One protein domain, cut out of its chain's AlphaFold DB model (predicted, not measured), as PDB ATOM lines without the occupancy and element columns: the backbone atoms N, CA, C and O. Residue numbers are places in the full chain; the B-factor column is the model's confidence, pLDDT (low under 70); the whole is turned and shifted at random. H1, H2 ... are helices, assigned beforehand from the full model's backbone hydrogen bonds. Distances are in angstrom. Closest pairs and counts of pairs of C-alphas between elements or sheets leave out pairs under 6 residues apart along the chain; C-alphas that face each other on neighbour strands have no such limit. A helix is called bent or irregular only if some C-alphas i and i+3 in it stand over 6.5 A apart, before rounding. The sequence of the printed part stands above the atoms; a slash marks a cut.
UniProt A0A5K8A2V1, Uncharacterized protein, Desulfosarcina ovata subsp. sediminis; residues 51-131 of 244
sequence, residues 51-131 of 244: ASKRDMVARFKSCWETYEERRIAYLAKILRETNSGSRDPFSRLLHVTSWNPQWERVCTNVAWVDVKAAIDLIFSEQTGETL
ATOM      1  N   ALA A  51     185.353 181.716 175.621       87.75
ATOM      2  CA  ALA A  51     184.855 180.360 175.450       87.75
ATOM      3  C   ALA A  51     183.998 179.933 176.642       87.75
ATOM      4  O   ALA A  51     184.192 180.413 177.759       87.75
ATOM      5  N   SER A  52     183.107 178.975 176.413       90.06
ATOM      6  CA  SER A  52     182.356 178.322 177.475       90.06
ATOM      7  C   SER A  52     183.307 177.766 178.543       90.06
ATOM      8  O   SER A  52     184.434 177.350 178.252       90.06
ATOM      9  N   LYS A  53     182.847 177.716 179.799       90.12
ATOM     10  CA  LYS A  53     183.628 177.140 180.904       90.12
ATOM     11  C   LYS A  53     184.095 175.725 180.587       90.12
ATOM     12  O   LYS A  53     185.243 175.381 180.845       90.12
ATOM     13  N   ARG A  54     183.215 174.923 179.986       90.88
ATOM     14  CA  ARG A  54     183.512 173.550 179.573       90.88
ATOM     15  C   ARG A  54     184.676 173.501 178.583       90.88
ATOM     16  O   ARG A  54     185.609 172.731 178.803       90.88
ATOM     17  N   ASP A  55     184.643 174.325 177.543       90.81
ATOM     18  CA  ASP A  55     185.672 174.313 176.498       90.81
ATOM     19  C   ASP A  55     186.988 174.907 177.001       90.81
ATOM     20  O   ASP A  55     188.068 174.398 176.699       90.81
ATOM     21  N   MET A  56     186.923 175.940 177.848       91.00
ATOM     22  CA  MET A  56     188.105 176.468 178.526       91.00
ATOM     23  C   MET A  56     188.762 175.396 179.401       91.00
ATOM     24  O   MET A  56     189.962 175.168 179.267       91.00
ATOM     25  N   VAL A  57     187.988 174.687 180.229       93.12
ATOM     26  CA  VAL A  57     188.487 173.581 181.061       93.12
ATOM     27  C   VAL A  57     189.102 172.478 180.203       93.12
ATOM     28  O   VAL A  57     190.202 172.029 180.513       93.12
ATOM     29  N   ALA A  58     188.440 172.060 179.121       92.38
ATOM     30  CA  ALA A  58     188.944 171.009 178.238       92.38
ATOM     31  C   ALA A  58     190.289 171.390 177.591       92.38
ATOM     32  O   ALA A  58     191.246 170.615 177.650       92.38
ATOM     33  N   ARG A  59     190.399 172.608 177.041       90.62
ATOM     34  CA  ARG A  59     191.646 173.104 176.430       90.62
ATOM     35  C   ARG A  59     192.766 173.242 177.450       90.62
ATOM     36  O   ARG A  59     193.868 172.751 177.220       90.62
ATOM     37  N   PHE A  60     192.484 173.863 178.595       92.69
ATOM     38  CA  PHE A  60     193.481 174.053 179.647       92.69
ATOM     39  C   PHE A  60     193.938 172.715 180.220       92.69
ATOM     40  O   PHE A  60     195.122 172.569 180.509       92.69
ATOM     41  N   LYS A  61     193.043 171.723 180.327       95.00
ATOM     42  CA  LYS A  61     193.408 170.379 180.775       95.00
ATOM     43  C   LYS A  61     194.397 169.725 179.817       95.00
ATOM     44  O   LYS A  61     195.444 169.276 180.270       95.00
ATOM     45  N   SER A  62     194.104 169.742 178.519       92.56
ATOM     46  CA  SER A  62     194.987 169.172 177.494       92.56
ATOM     47  C   SER A  62     196.362 169.857 177.466       92.56
ATOM     48  O   SER A  62     197.403 169.193 177.464       92.56
ATOM     49  N   CYS A  63     196.396 171.194 177.529       91.50
ATOM     50  CA  CYS A  63     197.650 171.942 177.623       91.50
ATOM     51  C   CYS A  63     198.422 171.634 178.915       91.50
ATOM     52  O   CYS A  63     199.646 171.512 178.878       91.50
ATOM     53  N   TRP A  64     197.720 171.495 180.043       92.19
ATOM     54  CA  TRP A  64     198.317 171.168 181.336       92.19
ATOM     55  C   TRP A  64     198.914 169.757 181.349       92.19
ATOM     56  O   TRP A  64     200.034 169.585 181.814       92.19
ATOM     57  N   GLU A  65     198.227 168.763 180.783       92.94
ATOM     58  CA  GLU A  65     198.752 167.396 180.643       92.94
ATOM     59  C   GLU A  65     200.033 167.380 179.800       92.94
ATOM     60  O   GLU A  65     201.038 166.801 180.206       92.94
ATOM     61  N   THR A  66     200.050 168.124 178.690       89.69
ATOM     62  CA  THR A  66     201.243 168.259 177.836       89.69
ATOM     63  C   THR A  66     202.398 168.947 178.574       89.69
ATOM     64  O   THR A  66     203.566 168.588 178.413       89.69
ATOM     65  N   TYR A  67     202.092 169.973 179.372       87.50
ATOM     66  CA  TYR A  67     203.067 170.631 180.237       87.50
ATOM     67  C   TYR A  67     203.648 169.649 181.263       87.50
ATOM     68  O   TYR A  67     204.868 169.576 181.412       87.50
ATOM     69  N   GLU A  68     202.794 168.862 181.915       88.62
ATOM     70  CA  GLU A  68     203.183 167.921 182.962       88.62
ATOM     71  C   GLU A  68     204.053 166.786 182.411       88.62
ATOM     72  O   GLU A  68     205.105 166.481 182.974       88.62
ATOM     73  N   GLU A  69     203.705 166.231 181.247       89.31
ATOM     74  CA  GLU A  69     204.538 165.256 180.534       89.31
ATOM     75  C   GLU A  69     205.936 165.812 180.233       89.31
ATOM     76  O   GLU A  69     206.949 165.157 180.496       89.31
ATOM     77  N   ARG A  70     206.016 167.048 179.721       85.06
ATOM     78  CA  ARG A  70     207.296 167.715 179.431       85.06
ATOM     79  C   ARG A  70     208.100 167.970 180.699       85.06
ATOM     80  O   ARG A  70     209.316 167.774 180.691       85.06
ATOM     81  N   ARG A  71     207.440 168.382 181.783       84.00
ATOM     82  CA  ARG A  71     208.057 168.616 183.094       84.00
ATOM     83  C   ARG A  71     208.663 167.328 183.647       84.00
ATOM     84  O   ARG A  71     209.831 167.327 184.036       84.00
ATOM     85  N   ILE A  72     207.912 166.226 183.612       85.50
ATOM     86  CA  ILE A  72     208.364 164.894 184.045       85.50
ATOM     87  C   ILE A  72     209.524 164.406 183.175       85.50
ATOM     88  O   ILE A  72     210.536 163.952 183.708       85.50
ATOM     89  N   ALA A  73     209.421 164.528 181.850       85.31
ATOM     90  CA  ALA A  73     210.491 164.138 180.935       85.31
ATOM     91  C   ALA A  73     211.785 164.924 181.201       85.31
ATOM     92  O   ALA A  73     212.882 164.358 181.182       85.31
ATOM     93  N   TYR A  74     211.659 166.219 181.494       78.94
ATOM     94  CA  TYR A  74     212.794 167.068 181.823       78.94
ATOM     95  C   TYR A  74     213.414 166.696 183.176       78.94
ATOM     96  O   TYR A  74     214.626 166.507 183.260       78.94
ATOM     97  N   LEU A  75     212.597 166.476 184.211       78.12
ATOM     98  CA  LEU A  75     213.061 165.964 185.503       78.12
ATOM     99  C   LEU A  75     213.790 164.620 185.348       78.12
ATOM    100  O   LEU A  75     214.878 164.436 185.890       78.12
ATOM    101  N   ALA A  76     213.232 163.699 184.561       81.75
ATOM    102  CA  ALA A  76     213.839 162.401 184.287       81.75
ATOM    103  C   ALA A  76     215.206 162.534 183.599       81.75
ATOM    104  O   ALA A  76     216.141 161.815 183.957       81.75
ATOM    105  N   LYS A  77     215.348 163.464 182.644       79.50
ATOM    106  CA  LYS A  77     216.637 163.770 182.004       79.50
ATOM    107  C   LYS A  77     217.681 164.176 183.044       79.50
ATOM    108  O   LYS A  77     218.773 163.613 183.056       79.50
ATOM    109  N   ILE A  78     217.335 165.090 183.947       73.31
ATOM    110  CA  ILE A  78     218.303 165.593 184.923       73.31
ATOM    111  C   ILE A  78     218.663 164.530 185.962       73.31
ATOM    112  O   ILE A  78     219.832 164.386 186.322       73.31
ATOM    113  N   LEU A  79     217.685 163.745 186.420       74.38
ATOM    114  CA  LEU A  79     217.949 162.631 187.331       74.38
ATOM    115  C   LEU A  79     218.914 161.616 186.698       74.38
ATOM    116  O   LEU A  79     219.838 161.177 187.375       74.38
ATOM    117  N   ARG A  80     218.778 161.305 185.398       74.94
ATOM    118  CA  ARG A  80     219.730 160.438 184.673       74.94
ATOM    119  C   ARG A  80     221.141 161.022 184.628       74.94
ATOM    120  O   ARG A  80     222.095 160.304 184.905       74.94
ATOM    121  N   GLU A  81     221.274 162.306 184.303       71.44
ATOM    122  CA  GLU A  81     222.573 162.994 184.239       71.44
ATOM    123  C   GLU A  81     223.247 163.071 185.623       71.44
ATOM    124  O   GLU A  81     224.463 162.907 185.743       71.44
ATOM    125  N   THR A  82     222.458 163.245 186.687       65.88
ATOM    126  CA  THR A  82     222.941 163.373 188.074       65.88
ATOM    127  C   THR A  82     223.317 162.027 188.705       65.88
ATOM    128  O   THR A  82     224.200 161.974 189.562       65.88
ATOM    129  N   ASN A  83     222.720 160.926 188.236       60.16
ATOM    130  CA  ASN A  83     222.980 159.560 188.709       60.16
ATOM    131  C   ASN A  83     224.361 158.998 188.289       60.16
ATOM    132  O   ASN A  83     224.659 157.833 188.525       60.16
ATOM    133  N   SER A  84     225.219 159.812 187.663       57.75
ATOM    134  CA  SER A  84     226.544 159.423 187.156       57.75
ATOM    135  C   SER A  84     227.696 159.554 188.174       57.75
ATOM    136  O   SER A  84     228.847 159.307 187.821       57.75
ATOM    137  N   GLY A  85     227.424 159.893 189.444       58.38
ATOM    138  CA  GLY A  85     228.469 159.906 190.487       58.38
ATOM    139  C   GLY A  85     228.180 160.666 191.792       58.38
ATOM    140  O   GLY A  85     229.059 160.725 192.647       58.38
ATOM    141  N   SER A  86     226.990 161.253 191.981       56.81
ATOM    142  CA  SER A  86     226.591 161.916 193.239       56.81
ATOM    143  C   SER A  86     225.686 161.012 194.080       56.81
ATOM    144  O   SER A  86     224.765 160.400 193.546       56.81
ATOM    145  N   ARG A  87     225.912 160.955 195.402       58.66
ATOM    146  CA  ARG A  87     225.110 160.150 196.348       58.66
ATOM    147  C   ARG A  87     223.754 160.771 196.692       58.66
ATOM    148  O   ARG A  87     222.881 160.062 197.176       58.66
ATOM    149  N   ASP A  88     223.587 162.067 196.441       64.31
ATOM    150  CA  ASP A  88     222.326 162.770 196.655       64.31
ATOM    151  C   ASP A  88     221.974 163.571 195.393       64.31
ATOM    152  O   ASP A  88     222.630 164.585 195.111       64.31
ATOM    153  N   PRO A  89     220.971 163.130 194.612       59.78
ATOM    154  CA  PRO A  89     220.532 163.868 193.446       59.78
ATOM    155  C   PRO A  89     219.977 165.235 193.841       59.78
ATOM    156  O   PRO A  89     220.134 166.144 193.044       59.78
ATOM    157  N   PHE A  90     219.442 165.417 195.057       63.88
ATOM    158  CA  PHE A  90     218.845 166.659 195.564       63.88
ATOM    159  C   PHE A  90     219.839 167.657 196.174       63.88
ATOM    160  O   PHE A  90     219.568 168.857 196.168       63.88
ATOM    161  N   SER A  91     221.033 167.222 196.582       58.53
ATOM    162  CA  SER A  91     222.107 168.123 197.045       58.53
ATOM    163  C   SER A  91     222.569 169.108 195.960       58.53
ATOM    164  O   SER A  91     222.764 170.295 196.222       58.53
ATOM    165  N   ARG A  92     222.670 168.638 194.708       53.59
ATOM    166  CA  ARG A  92     222.903 169.490 193.530       53.59
ATOM    167  C   ARG A  92     221.657 170.291 193.147       53.59
ATOM    168  O   ARG A  92     221.798 171.344 192.537       53.59
ATOM    169  N   LEU A  93     220.459 169.831 193.518       52.50
ATOM    170  CA  LEU A  93     219.190 170.512 193.225       52.50
ATOM    171  C   LEU A  93     218.991 171.758 194.081       52.50
ATOM    172  O   LEU A  93     218.566 172.779 193.556       52.50
ATOM    173  N   LEU A  94     219.353 171.713 195.363       52.56
ATOM    174  CA  LEU A  94     219.233 172.858 196.274       52.56
ATOM    175  C   LEU A  94     220.251 173.976 195.988       52.56
ATOM    176  O   LEU A  94     219.974 175.134 196.278       52.56
ATOM    177  N   HIS A  95     221.404 173.653 195.391       48.97
ATOM    178  CA  HIS A  95     222.466 174.624 195.082       48.97
ATOM    179  C   HIS A  95     222.331 175.311 193.708       48.97
ATOM    180  O   HIS A  95     223.039 176.282 193.448       48.97
ATOM    181  N   VAL A  96     221.449 174.826 192.824       49.56
ATOM    182  CA  VAL A  96     221.346 175.253 191.407       49.56
ATOM    183  C   VAL A  96     220.058 176.053 191.117       49.56
ATOM    184  O   VAL A  96     219.817 176.481 189.991       49.56
ATOM    185  N   THR A  97     219.244 176.336 192.135       50.94
ATOM    186  CA  THR A  97     217.969 177.070 192.006       50.94
ATOM    187  C   THR A  97     218.107 178.578 191.810       50.94
ATOM    188  O   THR A  97     217.117 179.218 191.475       50.94
ATOM    189  N   SER A  98     219.298 179.163 191.956       51.44
ATOM    190  CA  SER A  98     219.485 180.612 191.785       51.44
ATOM    191  C   SER A  98     220.072 181.036 190.429       51.44
ATOM    192  O   SER A  98     220.007 182.219 190.114       51.44
ATOM    193  N   TRP A  99     220.643 180.122 189.624       51.88
ATOM    194  CA  TRP A  99     221.391 180.495 188.399       51.88
ATOM    195  C   TRP A  99     221.113 179.628 187.158       51.88
ATOM    196  O   TRP A  99     221.671 179.911 186.099       51.88
ATOM    197  N   ASN A 100     220.268 178.589 187.233       58.91
ATOM    198  CA  ASN A 100     219.942 177.762 186.065       58.91
ATOM    199  C   ASN A 100     218.470 177.940 185.623       58.91
ATOM    200  O   ASN A 100     217.577 177.342 186.230       58.91
ATOM    201  N   PRO A 101     218.204 178.676 184.519       60.94
ATOM    202  CA  PRO A 101     216.856 178.918 183.979       60.94
ATOM    203  C   PRO A 101     216.080 177.639 183.638       60.94
ATOM    204  O   PRO A 101     214.860 177.639 183.479       60.94
ATOM    205  N   GLN A 102     216.793 176.525 183.482       57.28
ATOM    206  CA  GLN A 102     216.198 175.233 183.182       57.28
ATOM    207  C   GLN A 102     215.417 174.637 184.364       57.28
ATOM    208  O   GLN A 102     214.474 173.880 184.145       57.28
ATOM    209  N   TRP A 103     215.770 174.998 185.600       57.62
ATOM    210  CA  TRP A 103     215.146 174.468 186.815       57.62
ATOM    211  C   TRP A 103     213.905 175.234 187.260       57.62
ATOM    212  O   TRP A 103     212.970 174.625 187.777       57.62
ATOM    213  N   GLU A 104     213.842 176.533 186.975       60.00
ATOM    214  CA  GLU A 104     212.650 177.365 187.186       60.00
ATOM    215  C   GLU A 104     211.401 176.749 186.520       60.00
ATOM    216  O   GLU A 104     210.300 176.755 187.076       60.00
ATOM    217  N   ARG A 105     211.603 176.091 185.369       57.69
ATOM    218  CA  ARG A 105     210.560 175.389 184.607       57.69
ATOM    219  C   ARG A 105     210.046 174.099 185.262       57.69
ATOM    220  O   ARG A 105     208.924 173.701 184.966       57.69
ATOM    221  N   VAL A 106     210.836 173.439 186.118       60.81
ATOM    222  CA  VAL A 106     210.465 172.171 186.791       60.81
ATOM    223  C   VAL A 106     209.951 172.385 188.208       60.81
ATOM    224  O   VAL A 106     209.067 171.651 188.649       60.81
ATOM    225  N   CYS A 107     210.516 173.364 188.917       57.84
ATOM    226  CA  CYS A 107     210.222 173.621 190.326       57.84
ATOM    227  C   CYS A 107     208.921 174.403 190.544       57.84
ATOM    228  O   CYS A 107     208.367 174.359 191.640       57.84
ATOM    229  N   THR A 108     208.400 175.069 189.512       65.06
ATOM    230  CA  THR A 108     207.073 175.693 189.564       65.06
ATOM    231  C   THR A 108     206.011 174.616 189.348       65.06
ATOM    232  O   THR A 108     205.572 174.381 188.227       65.06
ATOM    233  N   ASN A 109     205.643 173.897 190.408       70.81
ATOM    234  CA  ASN A 109     204.586 172.892 190.338       70.81
ATOM    235  C   ASN A 109     203.215 173.578 190.397       70.81
ATOM    236  O   ASN A 109     202.812 174.054 191.456       70.81
ATOM    237  N   VAL A 110     202.510 173.631 189.267       80.38
ATOM    238  CA  VAL A 110     201.128 174.125 189.208       80.38
ATOM    239  C   VAL A 110     200.194 172.921 189.167       80.38
ATOM    240  O   VAL A 110     200.113 172.230 188.148       80.38
ATOM    241  N   ALA A 111     199.477 172.655 190.260       88.75
ATOM    242  CA  ALA A 111     198.551 171.534 190.299       88.75
ATOM    243  C   ALA A 111     197.289 171.841 189.479       88.75
ATOM    244  O   ALA A 111     196.782 172.962 189.461       88.75
ATOM    245  N   TRP A 112     196.725 170.819 188.828       92.25
ATOM    246  CA  TRP A 112     195.490 170.981 188.051       92.25
ATOM    247  C   TRP A 112     194.320 171.522 188.890       92.25
ATOM    248  O   TRP A 112     193.474 172.250 188.375       92.25
ATOM    249  N   VAL A 113     194.270 171.179 190.183       93.44
ATOM    250  CA  VAL A 113     193.246 171.694 191.103       93.44
ATOM    251  C   VAL A 113     193.305 173.219 191.226       93.44
ATOM    252  O   VAL A 113     192.253 173.852 191.206       93.44
ATOM    253  N   ASP A 114     194.504 173.806 191.234       91.44
ATOM    254  CA  ASP A 114     194.703 175.257 191.319       91.44
ATOM    255  C   ASP A 114     194.307 175.942 190.007       91.44
ATOM    256  O   ASP A 114     193.624 176.964 190.015       91.44
ATOM    257  N   VAL A 115     194.650 175.335 188.863       91.44
ATOM    258  CA  VAL A 115     194.211 175.816 187.538       91.44
ATOM    259  C   VAL A 115     192.688 175.809 187.442       91.44
ATOM    260  O   VAL A 115     192.087 176.779 186.986       91.44
ATOM    261  N   LYS A 116     192.047 174.728 187.895       93.62
ATOM    262  CA  LYS A 116     190.588 174.616 187.891       93.62
ATOM    263  C   LYS A 116     189.943 175.649 188.818       93.62
ATOM    264  O   LYS A 116     188.986 176.287 188.398       93.62
ATOM    265  N   ALA A 117     190.488 175.854 190.017       92.81
ATOM    266  CA  ALA A 117     190.009 176.876 190.945       92.81
ATOM    267  C   ALA A 117     190.134 178.293 190.357       92.81
ATOM    268  O   ALA A 117     189.209 179.092 190.480       92.81
ATOM    269  N   ALA A 118     191.228 178.589 189.649       91.88
ATOM    270  CA  ALA A 118     191.400 179.860 188.947       91.88
ATOM    271  C   ALA A 118     190.375 180.045 187.815       91.88
ATOM    272  O   ALA A 118     189.794 181.120 187.681       91.88
ATOM    273  N   ILE A 119     190.097 178.996 187.031       91.62
ATOM    274  CA  ILE A 119     189.023 179.025 186.025       91.62
ATOM    275  C   ILE A 119     187.670 179.264 186.707       91.62
ATOM    276  O   ILE A 119     186.891 180.096 186.250       91.62
ATOM    277  N   ASP A 120     187.379 178.567 187.805       92.25
ATOM    278  CA  ASP A 120     186.131 178.742 188.551       92.25
ATOM    279  C   ASP A 120     185.955 180.191 189.036       92.25
ATOM    280  O   ASP A 120     184.856 180.732 188.907       92.25
ATOM    281  N   LEU A 121     187.035 180.835 189.498       91.94
ATOM    282  CA  LEU A 121     187.042 182.240 189.908       91.94
ATOM    283  C   LEU A 121     186.738 183.185 188.735       91.94
ATOM    284  O   LEU A 121     185.820 183.998 188.844       91.94
ATOM    285  N   ILE A 122     187.405 183.003 187.585       88.19
ATOM    286  CA  ILE A 122     187.160 183.790 186.357       88.19
ATOM    287  C   ILE A 122     185.674 183.764 185.976       88.19
ATOM    288  O   ILE A 122     185.106 184.799 185.643       88.19
ATOM    289  N   PHE A 123     185.033 182.593 186.042       88.56
ATOM    290  CA  PHE A 123     183.615 182.452 185.696       88.56
ATOM    291  C   PHE A 123     182.654 182.897 186.809       88.56
ATOM    292  O   PHE A 123     181.490 183.155 186.512       88.56
ATOM    293  N   SER A 124     183.093 182.986 188.070       85.31
ATOM    294  CA  SER A 124     182.260 183.511 189.166       85.31
ATOM    295  C   SER A 124     182.118 185.034 189.148       85.31
ATOM    296  O   SER A 124     181.106 185.556 189.604       85.31
ATOM    297  N   GLU A 125     183.098 185.741 188.586       84.56
ATOM    298  CA  GLU A 125     183.130 187.208 188.518       84.56
ATOM    299  C   GLU A 125     182.473 187.755 187.239       84.56
ATOM    300  O   GLU A 125     182.470 188.960 186.990       84.56
ATOM    301  N   GLN A 126     181.923 186.876 186.397       74.19
ATOM    302  CA  GLN A 126     181.630 187.210 185.014       74.19
ATOM    303  C   GLN A 126     180.168 187.585 184.756       74.19
ATOM    304  O   GLN A 126     179.238 186.843 185.065       74.19
ATOM    305  N   THR A 127     179.979 188.713 184.070       63.91
ATOM    306  CA  THR A 127     178.690 189.174 183.540       63.91
ATOM    307  C   THR A 127     178.811 189.370 182.025       63.91
ATOM    308  O   THR A 127     179.144 190.457 181.557       63.91
ATOM    309  N   GLY A 128     178.616 188.313 181.234       72.00
ATOM    310  CA  GLY A 128     178.694 188.389 179.771       72.00
ATOM    311  C   GLY A 128     178.291 187.090 179.072       72.00
ATOM    312  O   GLY A 128     178.231 186.036 179.701       72.00
ATOM    313  N   GLU A 129     178.001 187.171 177.769       78.38
ATOM    314  CA  GLU A 129     177.708 185.999 176.931       78.38
ATOM    315  C   GLU A 129     178.985 185.167 176.725       78.38
ATOM    316  O   GLU A 129     180.062 185.701 176.446       78.38
ATOM    317  N   THR A 130     178.865 183.847 176.847       86.75
ATOM    318  CA  THR A 130     179.932 182.890 176.532       86.75
ATOM    319  C   THR A 130     179.510 182.052 175.341       86.75
ATOM    320  O   THR A 130     178.347 181.661 175.269       86.75
ATOM    321  N   LEU A 131     180.451 181.704 174.465       86.94
ATOM    322  CA  LEU A 131     180.183 180.816 173.333       86.94
ATOM    323  C   LEU A 131     180.972 179.532 173.455       86.94
ATOM    324  O   LEU A 131     182.136 179.546 173.862       86.94
TER     325      LEU A 131
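AT A GLANCE: This is residues 51 to 131 of the 244 residues of an uncharacterized protein of Desulfosarcina ovata subsp. sediminis (UniProt A0A5K8A2V1). One long straight helix, H1, makes one side of a narrow rod and runs along most of it, and the chain after H1 turns and folds back beside it in a looser return run. On that return run the short H2 and H3 lie by the later part of H1, where H3 crosses it steeply, and the longer H4 packs beside the earlier part of H1, while residues 83 to 88 stick out at the turn. The printed part has 81 residues with four named helices, in the order H1, H2, H3, H4, and no named strand; the class is all helix, with 55 residues in the named helices. The whole is only just extended, close to loose, with a radius of gyration of the C-alphas of 17.9 A, and its C-alphas span 58 by 21 by 18 A.

HOW THE PARTS SIT: The first helix, H1, residues 53 to 82, is the longest by residues and touches two other helices, each with a part of its length alone. A short link of 8 residues follows it, and residues 83 to 88 of this link stand free. H2, residues 91 to 95, touches no helix. H1 and H2 are only just apart, their closest C-alphas being 8.2 A from each other. A tight link of 5 residues joins H2 to H3, residues 101 to 107, and these two helices are apart. H3 touches H1, which meets it with residues 71 to 75 alone; the closest C-alphas are those of Arg 71 and Val 106, 5.7 A apart. The lines of H1 and H3 stand at a steep tilt of 65 degrees, and the two run opposite ways. A tight link of 4 residues joins H3 to H4, residues 112 to 124, and these two are apart as well. H4 touches H1, which meets it with residues 53 to 64 alone; the closest C-alphas are those of Lys 53 and Phe 123, 7.2 A apart. H1 and H4 run opposite ways at a shallow tilt of 26 degrees. H2 and H4 are apart. In H1 and H4 every O i to N i+4 pair is within hydrogen-bond range. In H2 0 of 1 such pairs and 0 of 2 O i to N i+3 pairs are within range, and in H3 1 of 3 and 1 of 4.

IN THESE COORDINATES: H1 begins at Lys 53, whose C-alpha is at (183.628, 177.140, 180.904), and ends at Thr 82, whose C-alpha is at (222.941, 163.373, 188.074); the distance from first to last C-alpha is 42.3 A. H2 runs from Ser 91 to His 95. H3 runs from Pro 101 to Cys 107, 10.6 A from first to last C-alpha. H4 runs from Trp 112 to Ser 124, 18.3 A from first to last C-alpha, and ends with its C-alpha at (182.260, 183.511, 189.166). No helix is bent or irregular.

THE WHOLE: The outline is a rod, and the two C-alphas farthest apart are those of Gly 85 and Glu 129, at 58.7 A. The first and last printed C-alphas, those of Ala 51 and Leu 131, are 5.1 A apart. The printed part has no cut, and no link between named helices is long. The mean pLDDT of the printed part is 76.6; it is 91 for H4 and 86 for H1, but 59 for H3 and 53 for H2. The model's confidence is under 70 for 28 residues, namely residues 82 to 108 and residue 127.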